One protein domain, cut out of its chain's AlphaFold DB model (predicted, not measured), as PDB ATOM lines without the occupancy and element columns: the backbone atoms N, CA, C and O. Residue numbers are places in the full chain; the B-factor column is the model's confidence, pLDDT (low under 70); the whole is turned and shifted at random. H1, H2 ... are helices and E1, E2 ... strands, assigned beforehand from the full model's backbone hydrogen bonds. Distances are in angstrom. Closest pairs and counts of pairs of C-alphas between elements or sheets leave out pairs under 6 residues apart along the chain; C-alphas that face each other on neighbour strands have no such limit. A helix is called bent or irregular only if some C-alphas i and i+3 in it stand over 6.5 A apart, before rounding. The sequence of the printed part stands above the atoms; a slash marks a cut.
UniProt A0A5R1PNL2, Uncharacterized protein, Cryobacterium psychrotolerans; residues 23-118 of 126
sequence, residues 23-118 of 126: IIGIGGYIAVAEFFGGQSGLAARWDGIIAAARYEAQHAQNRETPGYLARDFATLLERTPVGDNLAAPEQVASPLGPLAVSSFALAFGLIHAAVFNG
ATOM      1  N   ILE A  23     -15.011  29.431 -21.536       95.25
ATOM      2  CA  ILE A  23     -16.149  29.737 -20.670       95.25
ATOM      3  C   ILE A  23     -15.665  30.800 -19.692       95.25
ATOM      4  O   ILE A  23     -14.615  30.635 -19.069       95.25
ATOM      5  N   ILE A  24     -16.417  31.889 -19.574       94.00
ATOM      6  CA  ILE A  24     -16.071  33.032 -18.735       94.00
ATOM      7  C   ILE A  24     -17.035  33.070 -17.556       94.00
ATOM      8  O   ILE A  24     -18.254  33.181 -17.715       94.00
ATOM      9  N   GLY A  25     -16.461  32.961 -16.360       92.50
ATOM     10  CA  GLY A  25     -17.164  33.172 -15.106       92.50
ATOM     11  C   GLY A  25     -16.880  34.561 -14.546       92.50
ATOM     12  O   GLY A  25     -15.727  34.987 -14.528       92.50
ATOM     13  N   ILE A  26     -17.918  35.252 -14.079       90.50
ATOM     14  CA  ILE A  26     -17.831  36.579 -13.464       90.50
ATOM     15  C   ILE A  26     -18.657  36.560 -12.171       90.50
ATOM     16  O   ILE A  26     -19.787  36.076 -12.140       90.50
ATOM     17  N   GLY A  27     -18.077  37.041 -11.070       89.62
ATOM     18  CA  GLY A  27     -18.790  37.240  -9.803       89.62
ATOM     19  C   GLY A  27     -19.445  36.003  -9.179       89.62
ATOM     20  O   GLY A  27     -20.435  36.139  -8.461       89.62
ATOM     21  N   GLY A  28     -18.925  34.801  -9.436       90.44
ATOM     22  CA  GLY A  28     -19.487  33.549  -8.925       90.44
ATOM     23  C   GLY A  28     -20.455  32.840  -9.875       90.44
ATOM     24  O   GLY A  28     -20.946  31.768  -9.526       90.44
ATOM     25  N   TYR A  29     -20.705  33.398 -11.061       90.25
ATOM     26  CA  TYR A  29     -21.649  32.873 -12.051       90.25
ATOM     27  C   TYR A  29     -20.958  32.652 -13.396       90.25
ATOM     28  O   TYR A  29     -19.930  33.266 -13.679       90.25
ATOM     29  N   ILE A  30     -21.512  31.770 -14.228       92.56
ATOM     30  CA  ILE A  30     -21.120  31.654 -15.637       92.56
ATOM     31  C   ILE A  30     -21.843  32.747 -16.419       92.56
ATOM     32  O   ILE A  30     -23.063  32.859 -16.304       92.56
ATOM     33  N   ALA A  31     -21.099  33.546 -17.182       91.12
ATOM     34  CA  ALA A  31     -21.636  34.675 -17.937       91.12
ATOM     35  C   ALA A  31     -21.761  34.355 -19.430       91.12
ATOM     36  O   ALA A  31     -22.811  34.586 -20.027       91.12
ATOM     37  N   VAL A  32     -20.702  33.803 -20.029       92.69
ATOM     38  CA  VAL A  32     -20.649  33.545 -21.471       92.69
ATOM     39  C   VAL A  32     -19.771  32.337 -21.794       92.69
ATOM     40  O   VAL A  32     -18.796  32.059 -21.092       92.69
ATOM     41  N   ALA A  33     -20.100  31.636 -22.876       94.75
ATOM     42  CA  ALA A  33     -19.182  30.752 -23.581       94.75
ATOM     43  C   ALA A  33     -18.966  31.245 -25.012       94.75
ATOM     44  O   ALA A  33     -19.917  31.628 -25.688       94.75
ATOM     45  N   GLU A  34     -17.722  31.192 -25.477       95.31
ATOM     46  CA  GLU A  34     -17.369  31.479 -26.864       95.31
ATOM     47  C   GLU A  34     -16.701  30.267 -27.507       95.31
ATOM     48  O   GLU A  34     -15.793  29.668 -26.926       95.31
ATOM     49  N   PHE A  35     -17.112  29.942 -28.729       94.44
ATOM     50  CA  PHE A  35     -16.581  28.852 -29.539       94.44
ATOM     51  C   PHE A  35     -16.136  29.374 -30.895       94.44
ATOM     52  O   PHE A  35     -16.806  30.200 -31.504       94.44
ATOM     53  N   PHE A  36     -15.027  28.850 -31.401       94.00
ATOM     54  CA  PHE A  36     -14.427  29.236 -32.669       94.00
ATOM     55  C   PHE A  36     -14.213  28.016 -33.568       94.00
ATOM     56  O   PHE A  36     -13.880  26.905 -33.129       94.00
ATOM     57  N   GLY A  37     -14.315  28.244 -34.876       91.50
ATOM     58  CA  GLY A  37     -14.050  27.244 -35.913       91.50
ATOM     59  C   GLY A  37     -12.647  26.640 -35.878       91.50
ATOM     60  O   GLY A  37     -12.428  25.539 -36.373       91.50
ATOM     61  N   GLY A  38     -11.694  27.305 -35.226       92.88
ATOM     62  CA  GLY A  38     -10.333  26.808 -35.081       92.88
ATOM     63  C   GLY A  38      -9.521  27.571 -34.042       92.88
ATOM     64  O   GLY A  38      -9.939  28.614 -33.535       92.88
ATOM     65  N   GLN A  39      -8.329  27.047 -33.748       95.62
ATOM     66  CA  GLN A  39      -7.395  27.638 -32.782       95.62
ATOM     67  C   GLN A  39      -6.962  29.053 -33.191       95.62
ATOM     68  O   GLN A  39      -6.769  29.907 -32.332       95.62
ATOM     69  N   SER A  40      -6.836  29.310 -34.498       94.00
ATOM     70  CA  SER A  40      -6.492  30.624 -35.054       94.00
ATOM     71  C   SER A  40      -7.577  31.671 -34.798       94.00
ATOM     72  O   SER A  40      -7.250  32.811 -34.478       94.00
ATOM     73  N   GLY A  41      -8.855  31.285 -34.871       93.94
ATOM     74  CA  GLY A  41      -9.981  32.169 -34.562       93.94
ATOM     75  C   GLY A  41      -9.956  32.624 -33.105       93.94
ATOM     76  O   GLY A  41      -9.974  33.823 -32.834       93.94
ATOM     77  N   LEU A  42      -9.797  31.673 -32.175       95.94
ATOM     78  CA  LEU A  42      -9.626  31.998 -30.758       95.94
ATOM     79  C   LEU A  42      -8.358  32.831 -30.525       95.94
ATOM     80  O   LEU A  42      -8.389  33.792 -29.764       95.94
ATOM     81  N   ALA A  43      -7.247  32.494 -31.190       95.75
ATOM     82  CA  ALA A  43      -5.990  33.233 -31.072       95.75
ATOM     83  C   ALA A  43      -6.153  34.714 -31.414       95.75
ATOM     84  O   ALA A  43      -5.682  35.565 -30.667       95.75
ATOM     85  N   ALA A  44      -6.843  35.005 -32.517       95.69
ATOM     86  CA  ALA A  44      -7.045  36.362 -33.007       95.69
ATOM     87  C   ALA A  44      -7.940  37.213 -32.089       95.69
ATOM     88  O   ALA A  44      -7.883  38.438 -32.149       95.69
ATOM     89  N   ARG A  45      -8.779  36.583 -31.256       95.00
ATOM     90  CA  ARG A  45      -9.702  37.270 -30.336       95.00
ATOM     91  C   ARG A  45      -9.276  37.218 -28.872       95.00
ATOM     92  O   ARG A  45      -9.872  37.914 -28.056       95.00
ATOM     93  N   TRP A  46      -8.245  36.439 -28.549       94.75
ATOM     94  CA  TRP A  46      -7.837  36.131 -27.180       94.75
ATOM     95  C   TRP A  46      -7.660  37.370 -26.302       94.75
ATOM     96  O   TRP A  46      -8.285  37.469 -25.249       94.75
ATOM     97  N   ASP A  47      -6.864  38.337 -26.752       93.62
ATOM     98  CA  ASP A  47      -6.558  39.520 -25.943       93.62
ATOM     99  C   ASP A  47      -7.807  40.369 -25.684       93.62
ATOM    100  O   ASP A  47      -7.995  40.871 -24.577       93.62
ATOM    101  N   GLY A  48      -8.704  40.462 -26.672       94.12
ATOM    102  CA  GLY A  48      -9.989  41.147 -26.531       94.12
ATOM    103  C   GLY A  48     -10.909  40.461 -25.521       94.12
ATOM    104  O   GLY A  48     -11.475  41.131 -24.661       94.12
ATOM    105  N   ILE A  49     -10.996  39.129 -25.571       94.44
ATOM    106  CA  ILE A  49     -11.774  38.317 -24.624       94.44
ATOM    107  C   ILE A  49     -11.267  38.529 -23.192       94.44
ATOM    108  O   ILE A  49     -12.051  38.796 -22.279       94.44
ATOM    109  N   ILE A  50      -9.950  38.446 -22.984       92.88
ATOM    110  CA  ILE A  50      -9.348  38.625 -21.658       92.88
ATOM    111  C   ILE A  50      -9.522  40.065 -21.162       92.88
ATOM    112  O   ILE A  50      -9.817  40.267 -19.983       92.88
ATOM    113  N   ALA A  51      -9.370  41.067 -22.032       91.75
ATOM    114  CA  ALA A  51      -9.583  42.467 -21.672       91.75
ATOM    115  C   ALA A  51     -11.036  42.740 -21.254       91.75
ATOM    116  O   ALA A  51     -11.256  43.347 -20.205       91.75
ATOM    117  N   ALA A  52     -12.013  42.240 -22.016       90.62
ATOM    118  CA  ALA A  52     -13.431  42.364 -21.684       90.62
ATOM    119  C   ALA A  52     -13.758  41.672 -20.350       90.62
ATOM    120  O   ALA A  52     -14.327  42.293 -19.455       90.62
ATOM    121  N   ALA A  53     -13.306  40.428 -20.156       90.19
ATOM    122  CA  ALA A  53     -13.522  39.701 -18.904       90.19
ATOM    123  C   ALA A  53     -12.908  40.422 -17.690       90.19
ATOM    124  O   ALA A  53     -13.511  40.462 -16.618       90.19
ATOM    125  N   ARG A  54     -11.719  41.024 -17.849       89.38
ATOM    126  CA  ARG A  54     -11.080  41.833 -16.798       89.38
ATOM    127  C   ARG A  54     -11.884  43.086 -16.474       89.38
ATOM    128  O   ARG A  54     -12.031  43.400 -15.297       89.38
ATOM    129  N   TYR A  55     -12.388  43.782 -17.490       89.38
ATOM    130  CA  TYR A  55     -13.217  44.971 -17.305       89.38
ATOM    131  C   TYR A  55     -14.504  44.648 -16.533       89.38
ATOM    132  O   TYR A  55     -14.811  45.307 -15.540       89.38
ATOM    133  N   GLU A  56     -15.208  43.583 -16.914       86.31
ATOM    134  CA  GLU A  56     -16.416  43.145 -16.204       86.31
ATOM    135  C   GLU A  56     -16.114  42.712 -14.762       86.31
ATOM    136  O   GLU A  56     -16.827  43.070 -13.822       86.31
ATOM    137  N   ALA A  57     -15.002  42.001 -14.543       85.94
ATOM    138  CA  ALA A  57     -14.594  41.564 -13.209       85.94
ATOM    139  C   ALA A  57     -14.323  42.729 -12.238       85.94
ATOM    140  O   ALA A  57     -14.494  42.554 -11.031       85.94
ATOM    141  N   GLN A  58     -13.942  43.917 -12.729       87.81
ATOM    142  CA  GLN A  58     -13.768  45.114 -11.890       87.81
ATOM    143  C   GLN A  58     -15.086  45.619 -11.287       87.81
ATOM    144  O   GLN A  58     -15.064  46.285 -10.251       87.81
ATOM    145  N   HIS A  59     -16.218  45.296 -11.916       86.31
ATOM    146  CA  HIS A  59     -17.550  45.766 -11.532       86.31
ATOM    147  C   HIS A  59     -18.404  44.670 -10.875       86.31
ATOM    148  O   HIS A  59     -19.519  44.933 -10.423       86.31
ATOM    149  N   ALA A  60     -17.889  43.443 -10.790       85.38
ATOM    150  CA  ALA A  60     -18.593  42.296 -10.236       85.38
ATOM    151  C   ALA A  60     -18.298  42.070  -8.744       85.38
ATOM    152  O   ALA A  60     -17.360  42.616  -8.160       85.38
ATOM    153  N   GLN A  61     -19.092  41.201  -8.111       85.69
ATOM    154  CA  GLN A  61     -18.784  40.716  -6.767       85.69
ATOM    155  C   GLN A  61     -17.437  39.984  -6.767       85.69
ATOM    156  O   GLN A  61     -17.151  39.188  -7.658       85.69
ATOM    157  N   ASN A  62     -16.624  40.196  -5.731       85.75
ATOM    158  CA  ASN A  62     -15.358  39.483  -5.564       85.75
ATOM    159  C   ASN A  62     -15.602  38.054  -5.052       85.75
ATOM    160  O   ASN A  62     -15.359  37.738  -3.886       85.75
ATOM    161  N   ARG A  63     -16.144  37.208  -5.928       88.00
ATOM    162  CA  ARG A  63     -16.471  35.807  -5.677       88.00
ATOM    163  C   ARG A  63     -15.926  34.963  -6.820       88.00
ATOM    164  O   ARG A  63     -16.213  35.229  -7.984       88.00
ATOM    165  N   GLU A  64     -15.157  33.937  -6.476       88.06
ATOM    166  CA  GLU A  64     -14.673  32.964  -7.450       88.06
ATOM    167  C   GLU A  64     -15.854  32.199  -8.058       88.06
ATOM    168  O   GLU A  64     -16.742  31.746  -7.330       88.06
ATOM    169  N   THR A  65     -15.860  32.048  -9.385       90.44
ATOM    170  CA  THR A  65     -16.797  31.158 -10.074       90.44
ATOM    171  C   THR A  65     -16.289  29.722  -9.954       90.44
ATOM    172  O   THR A  65     -15.243  29.406 -10.522       90.44
ATOM    173  N   PRO A  66     -16.993  28.831  -9.231       91.12
ATOM    174  CA  PRO A  66     -16.526  27.467  -9.031       91.12
ATOM    175  C   PRO A  66     -16.381  26.705 -10.349       91.12
ATOM    176  O   PRO A  66     -17.283  26.702 -11.186       91.12
ATOM    177  N   GLY A  67     -15.278  25.971 -10.507       91.69
ATOM    178  CA  GLY A  67     -15.007  25.231 -11.742       91.69
ATOM    179  C   GLY A  67     -16.019  24.123 -12.066       91.69
ATOM    180  O   GLY A  67     -16.114  23.719 -13.220       91.69
ATOM    181  N   TYR A  68     -16.781  23.612 -11.090       93.44
ATOM    182  CA  TYR A  68     -17.854  22.648 -11.376       93.44
ATOM    183  C   TYR A  68     -18.995  23.288 -12.181       93.44
ATOM    184  O   TYR A  68     -19.475  22.659 -13.113       93.44
ATOM    185  N   LEU A  69     -19.325  24.565 -11.939       91.56
ATOM    186  CA  LEU A  69     -20.349  25.272 -12.716       91.56
ATOM    187  C   LEU A  69     -19.958  25.398 -14.190       91.56
ATOM    188  O   LEU A  69     -20.811  25.284 -15.062       91.56
ATOM    189  N   ALA A  70     -18.670  25.595 -14.484       91.25
ATOM    190  CA  ALA A  70     -18.191  25.632 -15.864       91.25
ATOM    191  C   ALA A  70     -18.340  24.268 -16.564       91.25
ATOM    192  O   ALA A  70     -18.652  24.223 -17.751       91.25
ATOM    193  N   ARG A  71     -18.154  23.159 -15.833       92.44
ATOM    194  CA  ARG A  71     -18.338  21.795 -16.359       92.44
ATOM    195  C   ARG A  71     -19.813  21.470 -16.586       92.44
ATOM    196  O   ARG A  71     -20.156  20.931 -17.637       92.44
ATOM    197  N   ASP A  72     -20.672  21.838 -15.642       90.81
ATOM    198  CA  ASP A  72     -22.121  21.661 -15.770       90.81
ATOM    199  C   ASP A  72     -22.657  22.480 -16.949       90.81
ATOM    200  O   ASP A  72     -23.423  21.972 -17.767       90.81
ATOM    201  N   PHE A  73     -22.179  23.722 -17.097       91.12
ATOM    202  CA  PHE A  73     -22.515  24.570 -18.236       91.12
ATOM    203  C   PHE A  73     -22.041  23.962 -19.560       91.12
ATOM    204  O   PHE A  73     -22.824  23.879 -20.497       91.12
ATOM    205  N   ALA A  74     -20.803  23.463 -19.636       91.31
ATOM    206  CA  ALA A  74     -20.308  22.781 -20.834       91.31
ATOM    207  C   ALA A  74     -21.175  21.562 -21.206       91.31
ATOM    208  O   ALA A  74     -21.587  21.431 -22.355       91.31
ATOM    209  N   THR A  75     -21.532  20.732 -20.219       90.81
ATOM    210  CA  THR A  75     -22.398  19.551 -20.406       90.81
ATOM    211  C   THR A  75     -23.790  19.937 -20.915       90.81
ATOM    212  O   THR A  75     -24.410  19.214 -21.695       90.81
ATOM    213  N   LEU A  76     -24.308  21.082 -20.471       88.56
ATOM    214  CA  LEU A  76     -25.576  21.625 -20.941       88.56
ATOM    215  C   LEU A  76     -25.474  22.120 -22.389       88.56
ATOM    216  O   LEU A  76     -26.374  21.854 -23.188       88.56
ATOM    217  N   LEU A  77     -24.382  22.801 -22.744       88.69
ATOM    218  CA  LEU A  77     -24.163  23.287 -24.106       88.69
ATOM    219  C   LEU A  77     -24.004  22.149 -25.113       88.69
ATOM    220  O   LEU A  77     -24.491  22.284 -26.225       88.69
ATOM    221  N   GLU A  78     -23.428  21.010 -24.727       86.00
ATOM    222  CA  GLU A  78     -23.380  19.809 -25.582       86.00
ATOM    223  C   GLU A  78     -24.772  19.285 -25.971       86.00
ATOM    224  O   GLU A  78     -24.930  18.628 -26.998       86.00
ATOM    225  N   ARG A  79     -25.791  19.573 -25.154       82.50
ATOM    226  CA  ARG A  79     -27.193  19.196 -25.402       82.50
ATOM    227  C   ARG A  79     -28.002  20.318 -26.047       82.50
ATOM    228  O   ARG A  79     -29.171  20.117 -26.369       82.50
ATOM    229  N   THR A  80     -27.401  21.492 -26.192       76.25
ATOM    230  CA  THR A  80     -27.995  22.662 -26.831       76.25
ATOM    231  C   THR A  80     -27.491  22.698 -28.273       76.25
ATOM    232  O   THR A  80     -26.295  22.511 -28.483       76.25
ATOM    233  N   PRO A  81     -28.341  22.918 -29.286       69.25
ATOM    234  CA  PRO A  81     -27.889  23.021 -30.672       69.25
ATOM    235  C   PRO A  81     -27.090  24.322 -30.881       69.25
ATOM    236  O   PRO A  81     -27.598  25.329 -31.359       69.25
ATOM    237  N   VAL A  82     -25.821  24.315 -30.467       69.94
ATOM    238  CA  VAL A  82     -24.856  25.401 -30.666       69.94
ATOM    239  C   VAL A  82     -24.005  25.027 -31.873       69.94
ATOM    240  O   VAL A  82     -23.205  24.097 -31.804       69.94
ATOM    241  N   GLY A  83     -24.161  25.737 -32.990       64.69
ATOM    242  CA  GLY A  83     -23.369  25.447 -34.190       64.69
ATOM    243  C   GLY A  83     -24.038  25.763 -35.523       64.69
ATOM    244  O   GLY A  83     -23.340  25.824 -36.533       64.69
ATOM    245  N   ASP A  84     -25.350  25.991 -35.528       71.06
ATOM    246  CA  ASP A  84     -26.080  26.352 -36.740       71.06
ATOM    247  C   ASP A  84     -25.851  27.820 -37.116       71.06
ATOM    248  O   ASP A  84     -25.462  28.642 -36.289       71.06
ATOM    249  N   ASN A  85     -26.053  28.175 -38.383       79.38
ATOM    250  CA  ASN A  85     -25.979  29.572 -38.803       79.38
ATOM    251  C   ASN A  85     -27.261  30.296 -38.367       79.38
ATOM    252  O   ASN A  85     -28.307  30.122 -38.996       79.38
ATOM    253  N   LEU A  86     -27.184  31.099 -37.304       79.56
ATOM    254  CA  LEU A  86     -28.330  31.841 -36.784       79.56
ATOM    255  C   LEU A  86     -28.380  33.235 -37.417       79.56
ATOM    256  O   LEU A  86     -27.432  34.011 -37.336       79.56
ATOM    257  N   ALA A  87     -29.512  33.573 -38.040       78.06
ATOM    258  CA  ALA A  87     -29.713  34.886 -38.660       78.06
ATOM    259  C   ALA A  87     -29.808  36.030 -37.629       78.06
ATOM    260  O   ALA A  87     -29.544  37.186 -37.958       78.06
ATOM    261  N   ALA A  88     -30.188  35.706 -36.393       82.44
ATOM    262  CA  ALA A  88     -30.253  36.605 -35.248       82.44
ATOM    263  C   ALA A  88     -30.033  35.802 -33.953       82.44
ATOM    264  O   ALA A  88     -30.226  34.585 -33.974       82.44
ATOM    265  N   PRO A  89     -29.657  36.448 -32.832       84.44
ATOM    266  CA  PRO A  89     -29.553  35.759 -31.553       84.44
ATOM    267  C   PRO A  89     -30.870  35.078 -31.160       84.44
ATOM    268  O   PRO A  89     -31.927  35.708 -31.188       84.44
ATOM    269  N   GLU A  90     -30.798  33.810 -30.769       88.12
ATOM    270  CA  GLU A  90     -31.944  33.003 -30.350       88.12
ATOM    271  C   GLU A  90     -31.911  32.757 -28.840       88.12
ATOM    272  O   GLU A  90     -30.850  32.537 -28.256       88.12
ATOM    273  N   GLN A  91     -33.079  32.778 -28.198       87.88
ATOM    274  CA  GLN A  91     -33.205  32.388 -26.798       87.88
ATOM    275  C   GLN A  91     -33.553  30.906 -26.677       87.88
ATOM    276  O   GLN A  91     -34.603  30.473 -27.144       87.88
ATOM    277  N   VAL A  92     -32.713  30.152 -25.975       85.94
ATOM    278  CA  VAL A  92     -32.918  28.732 -25.697       85.94
ATOM    279  C   VAL A  92     -33.171  28.533 -24.208       85.94
ATOM    280  O   VAL A  92     -32.384  28.957 -23.361       85.94
ATOM    281  N   ALA A  93     -34.281  27.880 -23.868       85.44
ATOM    282  CA  ALA A  93     -34.571  27.512 -22.488       85.44
ATOM    283  C   ALA A  93     -33.590  26.432 -22.010       85.44
ATOM    284  O   ALA A  93     -33.367  25.436 -22.696       85.44
ATOM    285  N   SER A  94     -33.032  26.603 -20.811       81.75
ATOM    286  CA  SER A  94     -32.114  25.631 -20.223       81.75
ATOM    287  C   SER A  94     -32.328  25.483 -18.712       81.75
ATOM    288  O   SER A  94     -32.834  26.410 -18.074       81.75
ATOM    289  N   PRO A  95     -31.907  24.359 -18.102       75.69
ATOM    290  CA  PRO A  95     -31.967  24.176 -16.650       75.69
ATOM    291  C   PRO A  95     -31.225  25.236 -15.814       75.69
ATOM    292  O   PRO A  95     -31.518  25.369 -14.630       75.69
ATOM    293  N   LEU A  96     -30.276  25.980 -16.399       70.06
ATOM    294  CA  LEU A  96     -29.521  27.044 -15.718       70.06
ATOM    295  C   LEU A  96     -30.098  28.452 -15.958       70.06
ATOM    296  O   LEU A  96     -29.547  29.430 -15.455       70.06
ATOM    297  N   GLY A  97     -31.204  28.553 -16.702       76.25
ATOM    298  CA  GLY A  97     -31.815  29.810 -17.133       76.25
ATOM    299  C   GLY A  97     -31.847  29.960 -18.659       76.25
ATOM    300  O   GLY A  97     -31.357  29.085 -19.381       76.25
ATOM    301  N   PRO A  98     -32.455  31.040 -19.177       86.88
ATOM    302  CA  PRO A  98     -32.474  31.310 -20.609       86.88
ATOM    303  C   PRO A  98     -31.053  31.563 -21.121       86.88
ATOM    304  O   PRO A  98     -30.283  32.304 -20.508       86.88
ATOM    305  N   LEU A  99     -30.710  30.957 -22.252       89.62
ATOM    306  CA  LEU A  99     -29.459  31.196 -22.961       89.62
ATOM    307  C   LEU A  99     -29.735  32.036 -24.197       89.62
ATOM    308  O   LEU A  99     -30.618  31.680 -24.965       89.62
ATOM    309  N   ALA A 100     -28.971  33.100 -24.427       90.19
ATOM    310  CA  ALA A 100     -28.974  33.793 -25.711       90.19
ATOM    311  C   ALA A 100     -27.810  33.275 -26.562       90.19
ATOM    312  O   ALA A 100     -26.644  33.444 -26.202       90.19
ATOM    313  N   VAL A 101     -28.128  32.620 -27.673       91.12
ATOM    314  CA  VAL A 101     -27.173  31.981 -28.580       91.12
ATOM    315  C   VAL A 101     -27.068  32.816 -29.847       91.12
ATOM    316  O   VAL A 101     -28.071  33.129 -30.475       91.12
ATOM    317  N   SER A 102     -25.851  33.164 -30.242       90.56
ATOM    318  CA  SER A 102     -25.544  33.744 -31.548       90.56
ATOM    319  C   SER A 102     -24.477  32.893 -32.209       90.56
ATOM    320  O   SER A 102     -23.512  32.498 -31.554       90.56
ATOM    321  N   SER A 103     -24.627  32.600 -33.494       90.75
ATOM    322  CA  SER A 103     -23.661  31.775 -34.209       90.75
ATOM    323  C   SER A 103     -23.619  32.095 -35.688       90.75
ATOM    324  O   SER A 103     -24.627  32.378 -36.330       90.75
ATOM    325  N   PHE A 104     -22.408  32.017 -36.224       87.25
ATOM    326  CA  PHE A 104     -22.109  32.221 -37.626       87.25
ATOM    327  C   PHE A 104     -21.324  31.019 -38.138       87.25
ATOM    328  O   PHE A 104     -20.255  30.683 -37.613       87.25
ATOM    329  N   ALA A 105     -21.849  30.375 -39.174       86.50
ATOM    330  CA  ALA A 105     -21.223  29.235 -39.825       86.50
ATOM    331  C   ALA A 105     -21.145  29.464 -41.339       86.50
ATOM    332  O   ALA A 105     -22.022  30.088 -41.937       86.50
ATOM    333  N   LEU A 106     -20.087  28.946 -41.959       84.81
ATOM    334  CA  LEU A 106     -19.924  28.900 -43.414       84.81
ATOM    335  C   LEU A 106     -19.938  27.437 -43.874       84.81
ATOM    336  O   LEU A 106     -19.943  26.527 -43.052       84.81
ATOM    337  N   ALA A 107     -19.923  27.189 -45.186       79.38
ATOM    338  CA  ALA A 107     -20.065  25.849 -45.778       79.38
ATOM    339  C   ALA A 107     -19.098  24.771 -45.229       79.38
ATOM    340  O   ALA A 107     -19.348  23.581 -45.378       79.38
ATOM    341  N   PHE A 108     -17.998  25.179 -44.598       75.62
ATOM    342  CA  PHE A 108     -16.970  24.314 -44.016       75.62
ATOM    343  C   PHE A 108     -17.055  24.190 -42.481       75.62
ATOM    344  O   PHE A 108     -16.166  23.602 -41.865       75.62
ATOM    345  N   GLY A 109     -18.110  24.726 -41.858       83.88
ATOM    346  CA  GLY A 109     -18.413  24.573 -40.436       83.88
ATOM    347  C   GLY A 109     -18.563  25.891 -39.674       83.88
ATOM    348  O   GLY A 109     -18.568  26.988 -40.242       83.88
ATOM    349  N   LEU A 110     -18.689  25.761 -38.352       87.31
ATOM    350  CA  LEU A 110     -18.796  26.877 -37.415       87.31
ATOM    351  C   LEU A 110     -17.602  27.829 -37.558       87.31
ATOM    352  O   LEU A 110     -16.457  27.386 -37.499       87.31
ATOM    353  N   ILE A 111     -17.856  29.132 -37.668       90.56
ATOM    354  CA  ILE A 111     -16.820  30.169 -37.581       90.56
ATOM    355  C   ILE A 111     -16.720  30.674 -36.149       90.56
ATOM    356  O   ILE A 111     -15.625  30.709 -35.580       90.56
ATOM    357  N   HIS A 112     -17.863  31.030 -35.564       93.06
ATOM    358  CA  HIS A 112     -17.967  31.512 -34.192       93.06
ATOM    359  C   HIS A 112     -19.365  31.260 -33.634       93.06
ATOM    360  O   HIS A 112     -20.347  31.389 -34.361       93.06
ATOM    361  N   ALA A 113     -19.444  30.918 -32.352       93.62
ATOM    362  CA  ALA A 113     -20.675  30.959 -31.578       93.62
ATOM    363  C   ALA A 113     -20.411  31.623 -30.227       93.62
ATOM    364  O   ALA A 113     -19.392  31.351 -29.589       93.62
ATOM    365  N   ALA A 114     -21.351  32.444 -29.778       93.44
ATOM    366  CA  ALA A 114     -21.393  33.015 -28.445       93.44
ATOM    367  C   ALA A 114     -22.690  32.586 -27.759       93.44
ATOM    368  O   ALA A 114     -23.770  32.678 -28.340       93.44
ATOM    369  N   VAL A 115     -22.576  32.128 -26.516       93.25
ATOM    370  CA  VAL A 115     -23.713  31.742 -25.684       93.25
ATOM    371  C   VAL A 115     -23.677  32.550 -24.403       93.25
ATOM    372  O   VAL A 115     -22.791  32.351 -23.574       93.25
ATOM    373  N   PHE A 116     -24.638  33.447 -24.233       90.88
ATOM    374  CA  PHE A 116     -24.792  34.260 -23.034       90.88
ATOM    375  C   PHE A 116     -25.772  33.598 -22.075       90.88
ATOM    376  O   PHE A 116     -26.859  33.177 -22.470       90.88
ATOM    377  N   ASN A 117     -25.399  33.534 -20.802       87.62
ATOM    378  CA  ASN A 117     -26.280  33.050 -19.754       87.62
ATOM    379  C   ASN A 117     -27.172  34.195 -19.255       87.62
ATOM    380  O   ASN A 117     -26.744  35.008 -18.435       87.62
ATOM    381  N   GLY A 118     -28.425  34.241 -19.708       80.88
ATOM    382  CA  GLY A 118     -29.415  35.223 -19.257       80.88
ATOM    383  C   GLY A 118     -29.786  35.089 -17.775       80.88
ATOM    384  O   GLY A 118     -30.320  36.025 -17.191       80.88
TER     385      GLY A 118
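AT A GLANCE: This is residues 23 to 118 of the 126 residues of an uncharacterized protein of Cryobacterium psychrotolerans (UniProt A0A5R1PNL2). A twisted five-stranded antiparallel sheet stands between two helices, the long H1 over one face and the shorter H2 over the other, both covering its E1 and E2 end, while the E4 and E3 end has no named helix over it. The 96 printed residues hold, in order, E1, E2, H1, H2, E3, E4 and E5; the sheet's order is E1, E2, E5, E4, E3, and the class is mixed. The whole is compact, with a radius of gyration of the C-alphas of 13.6 A and spans of 43 by 31 by 22 A.

IN THESE COORDINATES: E1, residues 23 to 26, begins at C-alpha 23 (-16.149, 29.737, -20.670) and measures 10.1 A. E2, residues 29 to 36, measures 22.1 A. H1, residues 39 to 59, measures 29.7 A; it is irregular, C-alphas 44 and 47 being 7.8 A apart, with a kink of 49 degrees near residue 46. H2, residues 67 to 77, measures 15.5 A, and E3, residues 90 to 92, 6.4 A. E4, residues 99 to 106, measures 22.7 A. E5, residues 109 to 117, measures 23.7 A, bends by 54 degrees at residue 112 and ends at C-alpha 117 (-26.280, 33.050, -19.754).

HOW THE PARTS SIT: Hairpin E1 and E2 has N 24 and O 32 at 2.8 A, within hydrogen-bond range, as are N 35 and O 113 of E2 and E5, 2.8 A. H1 runs along the strands at a height over the sheet of 8.5 A; its closest C-alphas to E1 are Ala 57 and Ile 26, 5.9 A. H2, on the opposite face at 9.4 A, runs slantwise to the strands, at 53 degrees to E2 on the local plane; Ala 70 and Ile 30 have their closest C-alphas, 6.7 A. E3, E4 and E5 form a meander, each strand the antiparallel neighbour of the one before, with N 90 and O 101 at 2.8 A and N 102 and O 114 at 2.9 A. Every O i to N i+4 pair is within range in H2, and 14 of 17 in H1.

THE WHOLE: The farthest C-alphas, of Asn 62 and Ala 107, are 42.7 A apart. The printed part has no cut; the link from H2 to E3, 12 residues, is long. Residues 81 to 83 have pLDDT under 70.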